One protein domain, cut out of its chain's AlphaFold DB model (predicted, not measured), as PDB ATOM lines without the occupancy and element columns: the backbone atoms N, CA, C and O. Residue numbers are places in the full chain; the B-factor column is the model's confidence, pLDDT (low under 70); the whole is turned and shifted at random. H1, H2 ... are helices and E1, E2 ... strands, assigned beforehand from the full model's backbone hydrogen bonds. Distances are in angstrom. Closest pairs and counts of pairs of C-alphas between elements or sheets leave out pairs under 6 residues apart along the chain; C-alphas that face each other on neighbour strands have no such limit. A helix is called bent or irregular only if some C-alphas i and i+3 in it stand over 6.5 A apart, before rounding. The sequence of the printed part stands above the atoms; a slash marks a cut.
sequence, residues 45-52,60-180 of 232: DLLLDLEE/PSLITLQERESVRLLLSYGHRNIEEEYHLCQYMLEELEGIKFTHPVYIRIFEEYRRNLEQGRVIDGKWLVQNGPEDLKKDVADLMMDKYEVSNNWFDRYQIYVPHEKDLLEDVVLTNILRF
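What this domain is: This is residues 45 to 52 and 60 to 180 of the 232 residues of an uncharacterized protein of Cytophagales bacterium (UniProt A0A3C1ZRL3). One helix, H2, runs through the middle of a cluster of helices, with H3, H4, H5, H6 and H8 packed round it; H5 and H6 form a helical hairpin across it, and H8 runs beside it the opposite way. Residues 152 to 160, mostly from H7, stick out as an arm, while the short H1 sits off the beginning of H2. You have 129 printed residues with eight named helices and one named strand, in the order H1 H2 E1 H3 H4 H5 H6 H7 H8; the class is mostly helix. The whole is compact, with a radius of gyration of the C-alphas of 15.0 A, and spans 45 by 34 by 26 A.

Where its parts are: Find C-alpha 45 at (95.798, 98.348, 51.957), where H1, residues 45 to 52, begins. After the cut, H2, residues 62 to 77, runs 21.9 A from C-alpha 62 at (96.699, 103.555, 61.479). Next come E1, residues 81 to 83, and H3, residues 88 to 95. H4, residues 104 to 118, is 21.2 A long, and H5 holds residues 125 to 131. H6, residues 134 to 145, is 17.5 A long and only just irregular: C-alphas 135 and 138 are 6.6 A apart. H7, residues 147 to 158, is 18.3 A long. H8, residues 169 to 180, covers 16.5 A and ends at C-alpha 180, (88.162, 106.323, 57.828).

How they stand to each other: Start at H2, the hub, which touches five helices. Its closest C-alphas to H8 are Gln 66 and Phe 180, 6.9 A apart, at a shallow tilt of 29 degrees, opposite ways. Residues 74 to 77 of H2 touch H3, closest at the C-alphas of Leu 74 and Cys 89, 6.0 A. Residues 67 to 71 touch H4, closest at the C-alphas of Val 71 and Tyr 106, 6.4 A. H5 touches H2 at the C-alphas of Leu 75 and Gly 125, 4.3 A, and H6 is about perpendicular to H2 at 86 degrees. H1 is close to H2 but not clearly touching, and H6 and H7 meet only through their link. E1 pairs with no named strand; residues 86 to 87 pair with it, antiparallel. Every O i to N i+4 pair is within hydrogen-bond range in H1, H2, H3, H4, H5 and H8; H6 has 6 of 8, and H7 2 of 8 with 1 of 9 O i to N i+3 pairs.

The domain as a whole: The farthest C-alphas, Gln 119 and Tyr 158, are 45.6 A apart. Residues 53 to 59 are not printed, and C-alphas 52 and 60 are 14.5 A apart across that cut. Of the links printed whole, none is long. The model's pLDDT is under 70 at residues 45 to 52, 60 to 63 and 146 to 168.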
ATOM      1  N   ASP A  45      96.260  99.716  51.656       51.66
ATOM      2  CA  ASP A  45      95.798  98.348  51.957       51.66
ATOM      3  C   ASP A  45      96.987  97.461  52.322       51.66
ATOM      4  O   ASP A  45      96.964  96.780  53.343       51.66
ATOM      5  N   LEU A  46      98.099  97.592  51.598       56.28
ATOM      6  CA  LEU A  46      99.340  96.907  51.951       56.28
ATOM      7  C   LEU A  46      99.854  97.313  53.346       56.28
ATOM      8  O   LEU A  46     100.392  96.490  54.087       56.28
ATOM      9  N   LEU A  47      99.678  98.577  53.743       52.69
ATOM     10  CA  LEU A  47     100.017  99.033  55.097       52.69
ATOM     11  C   LEU A  47      99.094  98.449  56.176       52.69
ATOM     12  O   LEU A  47      99.553  98.239  57.299       52.69
ATOM     13  N   LEU A  48      97.827  98.185  55.845       51.16
ATOM     14  CA  LEU A  48      96.860  97.540  56.736       51.16
ATOM     15  C   LEU A  48      97.201  96.067  56.960       51.16
ATOM     16  O   LEU A  48      97.286  95.634  58.110       51.16
ATOM     17  N   ASP A  49      97.492  95.340  55.883       49.97
ATOM     18  CA  ASP A  49      97.853  93.920  55.933       49.97
ATOM     19  C   ASP A  49      99.110  93.680  56.783       49.97
ATOM     20  O   ASP A  49      99.202  92.716  57.547       49.97
ATOM     21  N   LEU A  50     100.086  94.590  56.707       47.69
ATOM     22  CA  LEU A  50     101.318  94.518  57.500       47.69
ATOM     23  C   LEU A  50     101.086  94.739  59.006       47.69
ATOM     24  O   LEU A  50     101.842  94.203  59.824       47.69
ATOM     25  N   GLU A  51     100.063  95.509  59.386       47.75
ATOM     26  CA  GLU A  51      99.689  95.707  60.790       47.75
ATOM     27  C   GLU A  51      98.893  94.526  61.342       47.75
ATOM     28  O   GLU A  51      99.192  94.064  62.447       47.75
ATOM     29  N   GLU A  52      97.956  93.976  60.564       48.84
ATOM     30  CA  GLU A  52      97.272  92.727  60.923       48.84
ATOM     31  C   GLU A  52      98.265  91.566  61.084       48.84
ATOM     32  O   GLU A  52      98.121  90.736  61.984       48.84
ATOM     33  N   PRO A  60     103.516 105.136  64.083       53.28
ATOM     34  CA  PRO A  60     102.267 105.848  64.374       53.28
ATOM     35  C   PRO A  60     101.049 104.966  64.063       53.28
ATOM     36  O   PRO A  60     101.086 104.184  63.118       53.28
ATOM     37  N   SER A  61      99.975 105.095  64.850       63.25
ATOM     38  CA  SER A  61      98.756 104.287  64.677       63.25
ATOM     39  C   SER A  61      98.130 104.468  63.284       63.25
ATOM     40  O   SER A  61      98.239 105.550  62.698       63.25
ATOM     41  N   LEU A  62      97.410 103.462  62.771       62.22
ATOM     42  CA  LEU A  62      96.699 103.555  61.479       62.22
ATOM     43  C   LEU A  62      95.754 104.752  61.392       62.22
ATOM     44  O   LEU A  62      95.589 105.327  60.315       62.22
ATOM     45  N   ILE A  63      95.149 105.126  62.522       69.06
ATOM     46  CA  ILE A  63      94.299 106.314  62.634       69.06
ATOM     47  C   ILE A  63      95.133 107.562  62.342       69.06
ATOM     48  O   ILE A  63      94.763 108.356  61.489       69.06
ATOM     49  N   THR A  64      96.303 107.698  62.966       71.00
ATOM     50  CA  THR A  64      97.219 108.825  62.731       71.00
ATOM     51  C   THR A  64      97.690 108.898  61.277       71.00
ATOM     52  O   THR A  64      97.757 109.990  60.714       71.00
ATOM     53  N   LEU A  65      97.995 107.755  60.653       70.62
ATOM     54  CA  LEU A  65      98.377 107.703  59.238       70.62
ATOM     55  C   LEU A  65      97.231 108.152  58.327       70.62
ATOM     56  O   LEU A  65      97.451 108.918  57.394       70.62
ATOM     57  N   GLN A  66      96.007 107.728  58.627       70.62
ATOM     58  CA  GLN A  66      94.832 108.082  57.841       70.62
ATOM     59  C   GLN A  66      94.377 109.529  58.040       70.62
ATOM     60  O   GLN A  66      93.973 110.185  57.081       70.62
ATOM     61  N   GLU A  67      94.472 110.061  59.256       84.50
ATOM     62  CA  GLU A  67      94.239 111.482  59.492       84.50
ATOM     63  C   GLU A  67      95.251 112.330  58.711       84.50
ATOM     64  O   GLU A  67      94.859 113.278  58.026       84.50
ATOM     65  N   ARG A  68      96.537 111.949  58.750       83.38
ATOM     66  CA  ARG A  68      97.592 112.620  57.980       83.38
ATOM     67  C   ARG A  68      97.307 112.565  56.484       83.38
ATOM     68  O   ARG A  68      97.432 113.580  55.806       83.38
ATOM     69  N   GLU A  69      96.904 111.403  55.981       78.94
ATOM     70  CA  GLU A  69      96.601 111.214  54.565       78.94
ATOM     71  C   GLU A  69      95.399 112.051  54.114       78.94
ATOM     72  O   GLU A  69      95.452 112.720  53.085       78.94
ATOM     73  N   SER A  70      94.355 112.116  54.943       86.25
ATOM     74  CA  SER A  70      93.189 112.973  54.700       86.25
ATOM     75  C   SER A  70      93.586 114.448  54.606       86.25
ATOM     76  O   SER A  70      93.154 115.157  53.701       86.25
ATOM     77  N   VAL A  71      94.462 114.914  55.501       90.00
ATOM     78  CA  VAL A  71      94.982 116.286  55.457       90.00
ATOM     79  C   VAL A  71      95.867 116.516  54.236       90.00
ATOM     80  O   VAL A  71      95.741 117.549  53.582       90.00
ATOM     81  N   ARG A  72      96.735 115.567  53.882       87.38
ATOM     82  CA  ARG A  72      97.603 115.673  52.704       87.38
ATOM     83  C   ARG A  72      96.784 115.827  51.422       87.38
ATOM     84  O   ARG A  72      97.103 116.694  50.605       87.38
ATOM     85  N   LEU A  73      95.733 115.019  51.264       85.38
ATOM     86  CA  LEU A  73      94.805 115.092  50.134       85.38
ATOM     87  C   LEU A  73      94.095 116.449  50.087       85.38
ATOM     88  O   LEU A  73      94.096 117.104  49.043       85.38
ATOM     89  N   LEU A  74      93.587 116.920  51.229       91.00
ATOM     90  CA  LEU A  74      92.928 118.221  51.341       91.00
ATOM     91  C   LEU A  74      93.864 119.382  50.959       91.00
ATOM     92  O   LEU A  74      93.503 120.231  50.141       91.00
ATOM     93  N   LEU A  75      95.088 119.397  51.494       90.75
ATOM     94  CA  LEU A  75      96.095 120.427  51.215       90.75
ATOM     95  C   LEU A  75      96.546 120.422  49.752       90.75
ATOM     96  O   LEU A  75      96.725 121.484  49.150       90.75
ATOM     97  N   SER A  76      96.731 119.232  49.178       85.44
ATOM     98  CA  SER A  76      97.264 119.063  47.823       85.44
ATOM     99  C   SER A  76      96.215 119.317  46.743       85.44
ATOM    100  O   SER A  76      96.539 119.855  45.682       85.44
ATOM    101  N   TYR A  77      94.969 118.917  46.998       87.56
ATOM    102  CA  TYR A  77      93.953 118.777  45.959       87.56
ATOM    103  C   TYR A  77      92.593 119.361  46.318       87.56
ATOM    104  O   TYR A  77      91.730 119.392  45.449       87.56
ATOM    105  N   GLY A  78      92.386 119.865  47.537       87.50
ATOM    106  CA  GLY A  78      91.083 120.366  47.986       87.50
ATOM    107  C   GLY A  78      90.461 121.429  47.069       87.50
ATOM    108  O   GLY A  78      89.246 121.499  46.957       87.50
ATOM    109  N   HIS A  79      91.281 122.213  46.366       89.75
ATOM    110  CA  HIS A  79      90.831 123.231  45.411       89.75
ATOM    111  C   HIS A  79      90.388 122.682  44.045       89.75
ATOM    112  O   HIS A  79      90.010 123.463  43.177       89.75
ATOM    113  N   ARG A  80      90.515 121.377  43.793       87.81
ATOM    114  CA  ARG A  80      90.098 120.767  42.525       87.81
ATOM    115  C   ARG A  80      88.596 120.531  42.518       87.81
ATOM    116  O   ARG A  80      88.025 120.214  43.557       87.81
ATOM    117  N   ASN A  81      87.990 120.627  41.342       86.00
ATOM    118  CA  ASN A  81      86.590 120.268  41.141       86.00
ATOM    119  C   ASN A  81      86.453 118.752  40.994       86.00
ATOM    120  O   ASN A  81      87.275 118.138  40.312       86.00
ATOM    121  N   ILE A  82      85.422 118.191  41.620       79.81
ATOM    122  CA  ILE A  82      84.942 116.825  41.373       79.81
ATOM    123  C   ILE A  82      83.791 116.887  40.362       79.81
ATOM    124  O   ILE A  82      83.809 116.208  39.344       79.81
ATOM    125  N   GLU A  83      82.818 117.766  40.611       76.31
ATOM    126  CA  GLU A  83      81.672 118.016  39.730       76.31
ATOM    127  C   GLU A  83      81.605 119.506  39.364       76.31
ATOM    128  O   GLU A  83      82.398 120.321  39.855       76.31
ATOM    129  N   GLU A  84      80.682 119.888  38.476       73.00
ATOM    130  CA  GLU A  84      80.487 121.296  38.119       73.00
ATOM    131  C   GLU A  84      80.210 122.131  39.381       73.00
ATOM    132  O   GLU A  84      79.233 121.914  40.090       73.00
ATOM    133  N   GLU A  85      81.113 123.073  39.670       75.88
ATOM    134  CA  GLU A  85      81.094 123.969  40.839       75.88
ATOM    135  C   GLU A  85      81.266 123.304  42.224       75.88
ATOM    136  O   GLU A  85      81.256 124.013  43.234       75.88
ATOM    137  N   TYR A  86      81.526 121.993  42.297       84.38
ATOM    138  CA  TYR A  86      81.726 121.275  43.561       84.38
ATOM    139  C   TYR A  86      83.184 120.850  43.763       84.38
ATOM    140  O   TYR A  86      83.750 120.068  42.993       84.38
ATOM    141  N   HIS A  87      83.804 121.386  44.814       90.12
ATOM    142  CA  HIS A  87      85.229 121.224  45.089       90.12
ATOM    143  C   HIS A  87      85.500 120.048  46.027       90.12
ATOM    144  O   HIS A  87      84.739 119.769  46.953       90.12
ATOM    145  N   LEU A  88      86.663 119.422  45.866       89.62
ATOM    146  CA  LEU A  88      87.105 118.302  46.689       89.62
ATOM    147  C   LEU A  88      87.119 118.634  48.181       89.62
ATOM    148  O   LEU A  88      86.766 117.796  49.005       89.62
ATOM    149  N   CYS A  89      87.494 119.857  48.551       92.12
ATOM    150  CA  CYS A  89      87.459 120.275  49.946       92.12
ATOM    151  C   CYS A  89      86.040 120.299  50.528       92.12
ATOM    152  O   CYS A  89      85.891 119.964  51.700       92.12
ATOM    153  N   GLN A  90      85.020 120.649  49.735       92.38
ATOM    154  CA  GLN A  90      83.616 120.620  50.161       92.38
ATOM    155  C   GLN A  90      83.184 119.175  50.410       92.38
ATOM    156  O   GLN A  90      82.773 118.849  51.521       92.38
ATOM    157  N   TYR A  91      83.433 118.297  49.437       91.19
ATOM    158  CA  TYR A  91      83.179 116.862  49.562       91.19
ATOM    159  C   TYR A  91      83.832 116.248  50.797       91.19
ATOM    160  O   TYR A  91      83.170 115.610  51.610       91.19
ATOM    161  N   MET A  92      85.131 116.480  50.992       91.50
ATOM    162  CA  MET A  92      85.854 115.930  52.137       91.50
ATOM    163  C   MET A  92      85.327 116.464  53.474       91.50
ATOM    164  O   MET A  92      85.319 115.724  54.453       91.50
ATOM    165  N   LEU A  93      84.911 117.732  53.543       92.19
ATOM    166  CA  LEU A  93      84.358 118.321  54.763       92.19
ATOM    167  C   LEU A  93      82.994 117.740  55.127       92.19
ATOM    168  O   LEU A  93      82.757 117.500  56.310       92.19
ATOM    169  N   GLU A  94      82.132 117.529  54.135       91.81
ATOM    170  CA  GLU A  94      80.806 116.927  54.303       91.81
ATOM    171  C   GLU A  94      80.931 115.445  54.667       91.81
ATOM    172  O   GLU A  94      80.363 114.978  55.653       91.81
ATOM    173  N   GLU A  95      81.759 114.699  53.938       88.56
ATOM    174  CA  GLU A  95      81.915 113.266  54.158       88.56
ATOM    175  C   GLU A  95      82.594 112.926  55.486       88.56
ATOM    176  O   GLU A  95      82.300 111.889  56.082       88.56
ATOM    177  N   LEU A  96      83.516 113.770  55.950       87.94
ATOM    178  CA  LEU A  96      84.213 113.580  57.222       87.94
ATOM    179  C   LEU A  96      83.519 114.309  58.381       87.94
ATOM    180  O   LEU A  96      84.044 114.328  59.500       87.94
ATOM    181  N   GLU A  97      82.339 114.889  58.152       87.56
ATOM    182  CA  GLU A  97      81.554 115.503  59.215       87.56
ATOM    183  C   GLU A  97      81.191 114.466  60.293       87.56
ATOM    184  O   GLU A  97      80.811 113.327  60.021       87.56
ATOM    185  N   GLY A  98      81.361 114.843  61.563       79.44
ATOM    186  CA  GLY A  98      81.109 113.958  62.705       79.44
ATOM    187  C   GLY A  98      82.216 112.936  62.999       79.44
ATOM    188  O   GLY A  98      82.193 112.323  64.071       79.44
ATOM    189  N   ILE A  99      83.221 112.788  62.129       82.81
ATOM    190  CA  ILE A  99      84.407 111.976  62.417       82.81
ATOM    191  C   ILE A  99      85.354 112.768  63.321       82.81
ATOM    192  O   ILE A  99      85.748 113.898  63.031       82.81
ATOM    193  N   LYS A 100      85.736 112.168  64.451       81.56
ATOM    194  CA  LYS A 100      86.631 112.797  65.426       81.56
ATOM    195  C   LYS A 100      88.085 112.588  65.024       81.56
ATOM    196  O   LYS A 100      88.656 111.541  65.313       81.56
ATOM    197  N   PHE A 101      88.679 113.605  64.412       85.94
ATOM    198  CA  PHE A 101      90.131 113.712  64.316       85.94
ATOM    199  C   PHE A 101      90.726 113.889  65.716       85.94
ATOM    200  O   PHE A 101      90.140 114.548  66.579       85.94
ATOM    201  N   THR A 102      91.891 113.298  65.941       86.25
ATOM    202  CA  THR A 102      92.593 113.315  67.228       86.25
ATOM    203  C   THR A 102      93.804 114.236  67.208       86.25
ATOM    204  O   THR A 102      94.161 114.798  68.243       86.25
ATOM    205  N   HIS A 103      94.417 114.437  66.041       87.25
ATOM    206  CA  HIS A 103      95.590 115.287  65.912       87.25
ATOM    207  C   HIS A 103      95.210 116.787  65.872       87.25
ATOM    208  O   HIS A 103      94.551 117.230  64.924       87.25
ATOM    209  N   PRO A 104      95.662 117.616  66.837       90.00
ATOM    210  CA  PRO A 104      95.226 119.013  66.965       90.00
ATOM    211  C   PRO A 104      95.484 119.878  65.727       90.00
ATOM    212  O   PRO A 104      94.646 120.693  65.349       90.00
ATOM    213  N   VAL A 105      96.629 119.683  65.068       91.75
ATOM    214  CA  VAL A 105      96.990 120.420  63.844       91.75
ATOM    215  C   VAL A 105      96.032 120.083  62.701       91.75
ATOM    216  O   VAL A 105      95.606 120.969  61.967       91.75
ATOM    217  N   TYR A 106      95.648 118.812  62.567       92.19
ATOM    218  CA  TYR A 106      94.793 118.352  61.473       92.19
ATOM    219  C   TYR A 106      93.376 118.898  61.631       92.19
ATOM    220  O   TYR A 106      92.812 119.411  60.668       92.19
ATOM    221  N   ILE A 107      92.856 118.892  62.862       93.06
ATOM    222  CA  ILE A 107      91.581 119.532  63.210       93.06
ATOM    223  C   ILE A 107      91.590 121.001  62.769       93.06
ATOM    224  O   ILE A 107      90.695 121.434  62.045       93.06
ATOM    225  N   ARG A 108      92.639 121.749  63.135       94.12
ATOM    226  CA  ARG A 108      92.766 123.169  62.781       94.12
ATOM    227  C   ARG A 108      92.836 123.415  61.277       94.12
ATOM    228  O   ARG A 108      92.263 124.392  60.806       94.12
ATOM    229  N   ILE A 109      93.496 122.545  60.514       94.81
ATOM    230  CA  ILE A 109      93.523 122.655  59.047       94.81
ATOM    231  C   ILE A 109      92.101 122.533  58.487       94.81
ATOM    232  O   ILE A 109      91.677 123.394  57.718       94.81
ATOM    233  N   PHE A 110      91.333 121.527  58.914       94.19
ATOM    234  CA  PHE A 110      89.936 121.373  58.492       94.19
ATOM    235  C   PHE A 110      89.060 122.573  58.896       94.19
ATOM    236  O   PHE A 110      88.199 122.996  58.123       94.19
ATOM    237  N   GLU A 111      89.284 123.160  60.073       94.38
ATOM    238  CA  GLU A 111      88.586 124.377  60.513       94.38
ATOM    239  C   GLU A 111      88.883 125.592  59.625       94.38
ATOM    240  O   GLU A 111      87.962 126.343  59.297       94.38
ATOM    241  N   GLU A 112      90.135 125.784  59.200       95.25
ATOM    242  CA  GLU A 112      90.493 126.874  58.284       95.25
ATOM    243  C   GLU A 112      89.846 126.689  56.904       95.25
ATOM    244  O   GLU A 112      89.330 127.657  56.339       95.25
ATOM    245  N   TYR A 113      89.786 125.460  56.381       95.88
ATOM    246  CA  TYR A 113      89.053 125.174  55.143       95.88
ATOM    247  C   TYR A 113      87.559 125.473  55.280       95.88
ATOM    248  O   TYR A 113      87.000 126.165  54.428       95.88
ATOM    249  N   ARG A 114      86.924 125.025  56.372       94.75
ATOM    250  CA  ARG A 114      85.503 125.290  56.640       94.75
ATOM    251  C   ARG A 114      85.215 126.792  56.687       94.75
ATOM    252  O   ARG A 114      84.339 127.271  55.975       94.75
ATOM    253  N   ARG A 115      86.012 127.550  57.444       95.12
ATOM    254  CA  ARG A 115      85.855 129.007  57.587       95.12
ATOM    255  C   ARG A 115      86.001 129.752  56.263       95.12
ATOM    256  O   ARG A 115      85.275 130.710  56.015       95.12
ATOM    257  N   ASN A 116      86.962 129.360  55.429       95.19
ATOM    258  CA  ASN A 116      87.161 130.011  54.135       95.19
ATOM    259  C   ASN A 116      86.025 129.669  53.162       95.19
ATOM    260  O   ASN A 116      85.534 130.566  52.476       95.19
ATOM    261  N   LEU A 117      85.535 128.426  53.165       93.19
ATOM    262  CA  LEU A 117      84.379 128.031  52.357       93.19
ATOM    263  C   LEU A 117      83.096 128.759  52.765       93.19
ATOM    264  O   LEU A 117      82.369 129.222  51.890       93.19
ATOM    265  N   GLU A 118      82.856 128.954  54.064       93.44
ATOM    266  CA  GLU A 118      81.746 129.779  54.572       93.44
ATOM    267  C   GLU A 118      81.806 131.232  54.062       93.44
ATOM    268  O   GLU A 118      80.782 131.902  53.940       93.44
ATOM    269  N   GLN A 119      83.002 131.722  53.720       94.25
ATOM    270  CA  GLN A 119      83.232 133.041  53.122       94.25
ATOM    271  C   GLN A 119      83.222 133.021  51.583       94.25
ATOM    272  O   GLN A 119      83.572 134.020  50.954       94.25
ATOM    273  N   GLY A 120      82.859 131.893  50.964       91.81
ATOM    274  CA  GLY A 120      82.878 131.709  49.513       91.81
ATOM    275  C   GLY A 120      84.285 131.607  48.921       91.81
ATOM    276  O   GLY A 120      84.470 131.858  47.731       91.81
ATOM    277  N   ARG A 121      85.298 131.281  49.735       93.75
ATOM    278  CA  ARG A 121      86.691 131.151  49.305       93.75
ATOM    279  C   ARG A 121      87.141 129.699  49.339       93.75
ATOM    280  O   ARG A 121      87.237 129.081  50.394       93.75
ATOM    281  N   VAL A 122      87.544 129.203  48.179       93.19
ATOM    282  CA  VAL A 122      88.263 127.936  48.062       93.19
ATOM    283  C   VAL A 122      89.756 128.203  48.234       93.19
ATOM    284  O   VAL A 122      90.316 129.082  47.578       93.19
ATOM    285  N   ILE A 123      90.393 127.467  49.143       93.50
ATOM    286  CA  ILE A 123      91.822 127.591  49.461       93.50
ATOM    287  C   ILE A 123      92.557 126.279  49.175       93.50
ATOM    288  O   ILE A 123      91.947 125.215  49.071       93.50
ATOM    289  N   ASP A 124      93.879 126.355  49.062       91.12
ATOM    290  CA  ASP A 124      94.777 125.207  48.970       91.12
ATOM    291  C   ASP A 124      95.901 125.303  50.019       91.12
ATOM    292  O   ASP A 124      96.015 126.289  50.758       91.12
ATOM    293  N   GLY A 125      96.762 124.283  50.087       90.62
ATOM    294  CA  GLY A 125      97.885 124.286  51.022       90.62
ATOM    295  C   GLY A 125      98.845 125.460  50.811       90.62
ATOM    296  O   GLY A 125      99.330 126.041  51.781       90.62
ATOM    297  N   LYS A 126      99.060 125.900  49.562       91.12
ATOM    298  CA  LYS A 126      99.919 127.060  49.264       91.12
ATOM    299  C   LYS A 126      99.348 128.343  49.856       91.12
ATOM    300  O   LYS A 126     100.094 129.146  50.418       91.12
ATOM    301  N   TRP A 127      98.033 128.528  49.753       94.25
ATOM    302  CA  TRP A 127      97.349 129.663  50.347       94.25
ATOM    303  C   TRP A 127      97.503 129.669  51.870       94.25
ATOM    304  O   TRP A 127      97.809 130.725  52.424       94.25
ATOM    305  N   LEU A 128      97.372 128.515  52.537       93.81
ATOM    306  CA  LEU A 128      97.561 128.395  53.990       93.81
ATOM    307  C   LEU A 128      98.997 128.690  54.434       93.81
ATOM    308  O   LEU A 128      99.181 129.389  55.427       93.81
ATOM    309  N   VAL A 129     100.013 128.244  53.691       93.31
ATOM    310  CA  VAL A 129     101.419 128.586  53.988       93.31
ATOM    311  C   VAL A 129     101.651 130.101  53.937       93.31
ATOM    312  O   VAL A 129     102.438 130.641  54.710       93.31
ATOM    313  N   GLN A 130     100.961 130.814  53.047       92.75
ATOM    314  CA  GLN A 130     101.139 132.259  52.876       92.75
ATOM    315  C   GLN A 130     100.273 133.089  53.836       92.75
ATOM    316  O   GLN A 130     100.749 134.065  54.416       92.75
ATOM    317  N   ASN A 131      99.011 132.700  54.012       92.81
ATOM    318  CA  ASN A 131      97.963 133.524  54.624       92.81
ATOM    319  C   ASN A 131      97.350 132.905  55.889       92.81
ATOM    320  O   ASN A 131      96.524 133.548  56.533       92.81
ATOM    321  N   GLY A 132      97.719 131.669  56.231       90.12
ATOM    322  CA  GLY A 132      97.217 130.980  57.414       90.12
ATOM    323  C   GLY A 132      97.782 131.544  58.724       90.12
ATOM    324  O   GLY A 132      98.656 132.415  58.716       90.12
ATOM    325  N   PRO A 133      97.299 131.052  59.874       90.75
ATOM    326  CA  PRO A 133      97.861 131.375  61.183       90.75
ATOM    327  C   PRO A 133      99.355 131.033  61.264       90.75
ATOM    328  O   PRO A 133      99.775 129.986  60.776       90.75
ATOM    329  N   GLU A 134     100.164 131.896  61.885       88.00
ATOM    330  CA  GLU A 134     101.634 131.765  61.904       88.00
ATOM    331  C   GLU A 134     102.117 130.433  62.491       88.00
ATOM    332  O   GLU A 134     103.084 129.843  62.018       88.00
ATOM    333  N   ASP A 135     101.395 129.933  63.490       86.06
ATOM    334  CA  ASP A 135     101.654 128.655  64.140       86.06
ATOM    335  C   ASP A 135     101.248 127.440  63.292       86.06
ATOM    336  O   ASP A 135     101.740 126.349  63.543       86.06
ATOM    337  N   LEU A 136     100.401 127.627  62.274       91.56
ATOM    338  CA  LEU A 136      99.941 126.573  61.369       91.56
ATOM    339  C   LEU A 136     100.754 126.513  60.068       91.56
ATOM    340  O   LEU A 136     100.868 125.452  59.457       91.56
ATOM    341  N   LYS A 137     101.340 127.636  59.632       92.19
ATOM    342  CA  LYS A 137     102.101 127.726  58.371       92.19
ATOM    343  C   LYS A 137     103.227 126.704  58.285       92.19
ATOM    344  O   LYS A 137     103.410 126.095  57.234       92.19
ATOM    345  N   LYS A 138     103.980 126.541  59.379       89.12
ATOM    346  CA  LYS A 138     105.097 125.594  59.439       89.12
ATOM    347  C   LYS A 138     104.597 124.160  59.295       89.12
ATOM    348  O   LYS A 138     105.082 123.450  58.427       89.12
ATOM    349  N   ASP A 139     103.585 123.781  60.072       89.94
ATOM    350  CA  ASP A 139     103.027 122.431  60.025       89.94
ATOM    351  C   ASP A 139     102.471 122.095  58.633       89.94
ATOM    352  O   ASP A 139     102.684 121.002  58.119       89.94
ATOM    353  N   VAL A 140     101.787 123.047  57.988       90.88
ATOM    354  CA  VAL A 140     101.284 122.874  56.618       90.88
ATOM    355  C   VAL A 140     102.433 122.730  55.620       90.88
ATOM    356  O   VAL A 140     102.359 121.879  54.736       90.88
ATOM    357  N   ALA A 141     103.494 123.531  55.750       87.00
ATOM    358  CA  ALA A 141     104.663 123.424  54.883       87.00
ATOM    359  C   ALA A 141     105.350 122.058  55.031       87.00
ATOM    360  O   ALA A 141     105.615 121.412  54.017       87.00
ATOM    361  N   ASP A 142     105.553 121.593  56.266       84.50
ATOM    362  CA  ASP A 142     106.161 120.293  56.567       84.50
ATOM    363  C   ASP A 142     105.303 119.145  55.986       84.50
ATOM    364  O   ASP A 142     105.804 118.307  55.239       84.50
ATOM    365  N   LEU A 143     103.978 119.175  56.191       83.06
ATOM    366  CA  LEU A 143     103.038 118.189  55.627       83.06
ATOM    367  C   LEU A 143     103.030 118.158  54.091       83.06
ATOM    368  O   LEU A 143     102.792 117.109  53.487       83.06
ATOM    369  N   MET A 144     103.263 119.302  53.446       79.06
ATOM    370  CA  MET A 144     103.367 119.391  51.990       79.06
ATOM    371  C   MET A 144     104.725 118.901  51.464       79.06
ATOM    372  O   MET A 144     104.784 118.423  50.329       79.06
ATOM    373  N   MET A 145     105.796 119.005  52.258       71.50
ATOM    374  CA  MET A 145     107.134 118.509  51.914       71.50
ATOM    375  C   MET A 145     107.257 116.990  52.099       71.50
ATOM    376  O   MET A 145     107.799 116.324  51.218       71.50
ATOM    377  N   ASP A 146     106.672 116.431  53.162       57.72
ATOM    378  CA  ASP A 146     106.684 114.990  53.478       57.72
ATOM    379  C   ASP A 146     106.143 114.105  52.339       57.72
ATOM    380  O   ASP A 146     106.486 112.923  52.229       57.72
ATOM    381  N   LYS A 147     105.318 114.674  51.448       51.88
ATOM    382  CA  LYS A 147     104.819 114.003  50.241       51.88
ATOM    383  C   LYS A 147     105.951 113.475  49.346       51.88
ATOM    384  O   LYS A 147     105.776 112.429  48.729       51.88
ATOM    385  N   TYR A 148     107.086 114.170  49.278       44.38
ATOM    386  CA  TYR A 148     108.188 113.819  48.377       44.38
ATOM    387  C   TYR A 148     109.095 112.699  48.917       44.38
ATOM    388  O   TYR A 148     109.816 112.074  48.142       44.38
ATOM    389  N   GLU A 149     109.086 112.420  50.224       37.97
ATOM    390  CA  GLU A 149     110.027 111.460  50.824       37.97
ATOM    391  C   GLU A 149     109.492 110.022  50.879       37.97
ATOM    392  O   GLU A 149     110.262 109.063  50.764       37.97
ATOM    393  N   VAL A 150     108.177 109.840  51.041       40.81
ATOM    394  CA  VAL A 150     107.579 108.507  51.233       40.81
ATOM    395  C   VAL A 150     107.543 107.689  49.935       40.81
ATOM    396  O   VAL A 150     107.736 106.474  50.000       40.81
ATOM    397  N   SER A 151     107.351 108.317  48.768       41.56
ATOM    398  CA  SER A 151     107.246 107.589  47.492       41.56
ATOM    399  C   SER A 151     108.580 106.993  47.026       41.56
ATOM    400  O   SER A 151     108.627 105.831  46.622       41.56
ATOM    401  N   ASN A 152     109.684 107.723  47.206       41.69
ATOM    402  CA  ASN A 152     111.025 107.265  46.825       41.69
ATOM    403  C   ASN A 152     111.453 105.998  47.592       41.69
ATOM    404  O   ASN A 152     111.932 105.023  47.020       41.69
ATOM    405  N   ASN A 153     111.205 105.959  48.903       40.97
ATOM    406  CA  ASN A 153     111.754 104.922  49.782       40.97
ATOM    407  C   ASN A 153     111.057 103.546  49.653       40.97
ATOM    408  O   ASN A 153     111.576 102.540  50.145       40.97
ATOM    409  N   TRP A 154     109.865 103.495  49.045       39.62
ATOM    410  CA  TRP A 154     109.079 102.269  48.844       39.62
ATOM    411  C   TRP A 154     109.416 101.582  47.518       39.62
ATOM    412  O   TRP A 154     109.620 100.364  47.490       39.62
ATOM    413  N   PHE A 155     109.560 102.370  46.447       35.41
ATOM    414  CA  PHE A 155     110.081 101.909  45.160       35.41
ATOM    415  C   PHE A 155     111.482 101.308  45.329       35.41
ATOM    416  O   PHE A 155     111.720 100.157  44.950       35.41
ATOM    417  N   ASP A 156     112.365 102.037  46.015       43.22
ATOM    418  CA  ASP A 156     113.748 101.621  46.253       43.22
ATOM    419  C   ASP A 156     113.858 100.319  47.067       43.22
ATOM    420  O   ASP A 156     114.813  99.562  46.895       43.22
ATOM    421  N   ARG A 157     112.885 100.023  47.945       40.66
ATOM    422  CA  ARG A 157     112.913  98.822  48.801       40.66
ATOM    423  C   ARG A 157     112.145  97.618  48.274       40.66
ATOM    424  O   ARG A 157     112.554  96.498  48.576       40.66
ATOM    425  N   TYR A 158     111.045  97.817  47.551       39.91
ATOM    426  CA  TYR A 158     110.117  96.729  47.217       39.91
ATOM    427  C   TYR A 158     109.754  96.645  45.730       39.91
ATOM    428  O   TYR A 158     109.092  95.687  45.347       39.91
ATOM    429  N   GLN A 159     110.201  97.591  44.888       34.31
ATOM    430  CA  GLN A 159     109.946  97.609  43.433       34.31
ATOM    431  C   GLN A 159     108.449  97.535  43.063       34.31
ATOM    432  O   GLN A 159     108.077  97.041  42.001       34.31
ATOM    433  N   ILE A 160     107.576  98.022  43.948       36.03
ATOM    434  CA  ILE A 160     106.130  98.092  43.718       36.03
ATOM    435  C   ILE A 160     105.829  99.428  43.030       36.03
ATOM    436  O   ILE A 160     106.135 100.488  43.574       36.03
ATOM    437  N   TYR A 161     105.258  99.355  41.826       42.22
ATOM    438  CA  TYR A 161     104.869 100.501  40.998       42.22
ATOM    439  C   TYR A 161     103.475 101.006  41.376       42.22
ATOM    440  O   TYR A 161     102.574 100.193  41.592       42.22
ATOM    441  N   VAL A 162     103.274 102.329  41.412       43.56
ATOM    442  CA  VAL A 162     101.994 102.928  41.809       43.56
ATOM    443  C   VAL A 162     101.558 104.002  40.792       43.56
ATOM    444  O   VAL A 162     102.382 104.823  40.406       43.56
ATOM    445  N   PRO A 163     100.306 103.983  40.287       44.38
ATOM    446  CA  PRO A 163      99.830 104.892  39.229       44.38
ATOM    447  C   PRO A 163      99.867 106.396  39.586       44.38
ATOM    448  O   PRO A 163     100.099 106.783  40.723       44.38
ATOM    449  N   HIS A 164      99.630 107.299  38.628       52.12
ATOM    450  CA  HIS A 164      99.581 108.734  38.928       52.12
ATOM    451  C   HIS A 164      98.345 109.102  39.769       52.12
ATOM    452  O   HIS A 164      97.210 109.040  39.304       52.12
ATOM    453  N   GLU A 165      98.570 109.595  40.992       54.44
ATOM    454  CA  GLU A 165      97.528 110.040  41.935       54.44
ATOM    455  C   GLU A 165      96.515 111.034  41.336       54.44
ATOM    456  O   GLU A 165      95.370 111.089  41.767       54.44
ATOM    457  N   LYS A 166      96.914 111.833  40.339       55.69
ATOM    458  CA  LYS A 166      96.022 112.809  39.692       55.69
ATOM    459  C   LYS A 166      94.949 112.160  38.822       55.69
ATOM    460  O   LYS A 166      93.889 112.765  38.695       55.69
ATOM    461  N   ASP A 167      95.235 110.993  38.255       56.47
ATOM    462  CA  ASP A 167      94.334 110.270  37.353       56.47
ATOM    463  C   ASP A 167      93.370 109.362  38.132       56.47
ATOM    464  O   ASP A 167      92.322 108.986  37.621       56.47
ATOM    465  N   LEU A 168      93.706 109.063  39.391       65.75
ATOM    466  CA  LEU A 168      92.912 108.262  40.328       65.75
ATOM    467  C   LEU A 168      92.485 109.071  41.557       65.75
ATOM    468  O   LEU A 168      92.193 108.505  42.604       65.75
ATOM    469  N   LEU A 169      92.502 110.404  41.472       71.50
ATOM    470  CA  LEU A 169      92.325 111.264  42.643       71.50
ATOM    471  C   LEU A 169      90.985 111.010  43.340       71.50
ATOM    472  O   LEU A 169      90.933 110.962  44.567       71.50
ATOM    473  N   GLU A 170      89.924 110.832  42.557       73.31
ATOM    474  CA  GLU A 170      88.591 110.507  43.064       73.31
ATOM    475  C   GLU A 170      88.598 109.169  43.808       73.31
ATOM    476  O   GLU A 170      88.187 109.123  44.966       73.31
ATOM    477  N   ASP A 171      89.166 108.119  43.211       74.31
ATOM    478  CA  ASP A 171      89.272 106.792  43.827       74.31
ATOM    479  C   ASP A 171      90.133 106.807  45.095       74.31
ATOM    480  O   ASP A 171      89.786 106.175  46.097       74.31
ATOM    481  N   VAL A 172      91.242 107.551  45.088       74.56
ATOM    482  CA  VAL A 172      92.152 107.689  46.233       74.56
ATOM    483  C   VAL A 172      91.449 108.402  47.384       74.56
ATOM    484  O   VAL A 172      91.513 107.944  48.529       74.56
ATOM    485  N   VAL A 173      90.748 109.502  47.099       78.62
ATOM    486  CA  VAL A 173      90.021 110.260  48.121       78.62
ATOM    487  C   VAL A 173      88.843 109.453  48.652       78.62
ATOM    488  O   VAL A 173      88.705 109.329  49.871       78.62
ATOM    489  N   LEU A 174      88.044 108.859  47.764       79.69
ATOM    490  CA  LEU A 174      86.896 108.033  48.124       79.69
ATOM    491  C   LEU A 174      87.332 106.863  49.007       79.69
ATOM    492  O   LEU A 174      86.811 106.686  50.107       79.69
ATOM    493  N   THR A 175      88.337 106.104  48.572       77.81
ATOM    494  CA  THR A 175      88.856 104.962  49.333       77.81
ATOM    495  C   THR A 175      89.411 105.400  50.689       77.81
ATOM    496  O   THR A 175      89.147 104.755  51.708       77.81
ATOM    497  N   ASN A 176      90.142 106.520  50.752       79.50
ATOM    498  CA  ASN A 176      90.649 107.040  52.020       79.50
ATOM    499  C   ASN A 176      89.514 107.418  52.992       79.50
ATOM    500  O   ASN A 176      89.564 107.032  54.163       79.50
ATOM    501  N   ILE A 177      88.475 108.111  52.514       82.44
ATOM    502  CA  ILE A 177      87.292 108.470  53.312       82.44
ATOM    503  C   ILE A 177      86.558 107.213  53.786       82.44
ATOM    504  O   ILE A 177      86.245 107.099  54.973       82.44
ATOM    505  N   LEU A 178      86.321 106.247  52.892       79.88
ATOM    506  CA  LEU A 178      85.631 104.995  53.215       79.88
ATOM    507  C   LEU A 178      86.360 104.213  54.306       79.88
ATOM    508  O   LEU A 178      85.732 103.775  55.271       79.88
ATOM    509  N   ARG A 179      87.691 104.097  54.218       79.69
ATOM    510  CA  ARG A 179      88.496 103.457  55.266       79.69
ATOM    511  C   ARG A 179      88.382 104.205  56.604       79.69
ATOM    512  O   ARG A 179      88.343 103.562  57.653       79.69
ATOM    513  N   PHE A 180      88.300 105.538  56.594       79.69
ATOM    514  CA  PHE A 180      88.162 106.323  57.828       79.69
ATOM    515  C   PHE A 180      86.783 106.106  58.458       79.69
ATOM    516  O   PHE A 180      86.681 105.757  59.637       79.69
TER     517      PHE A 180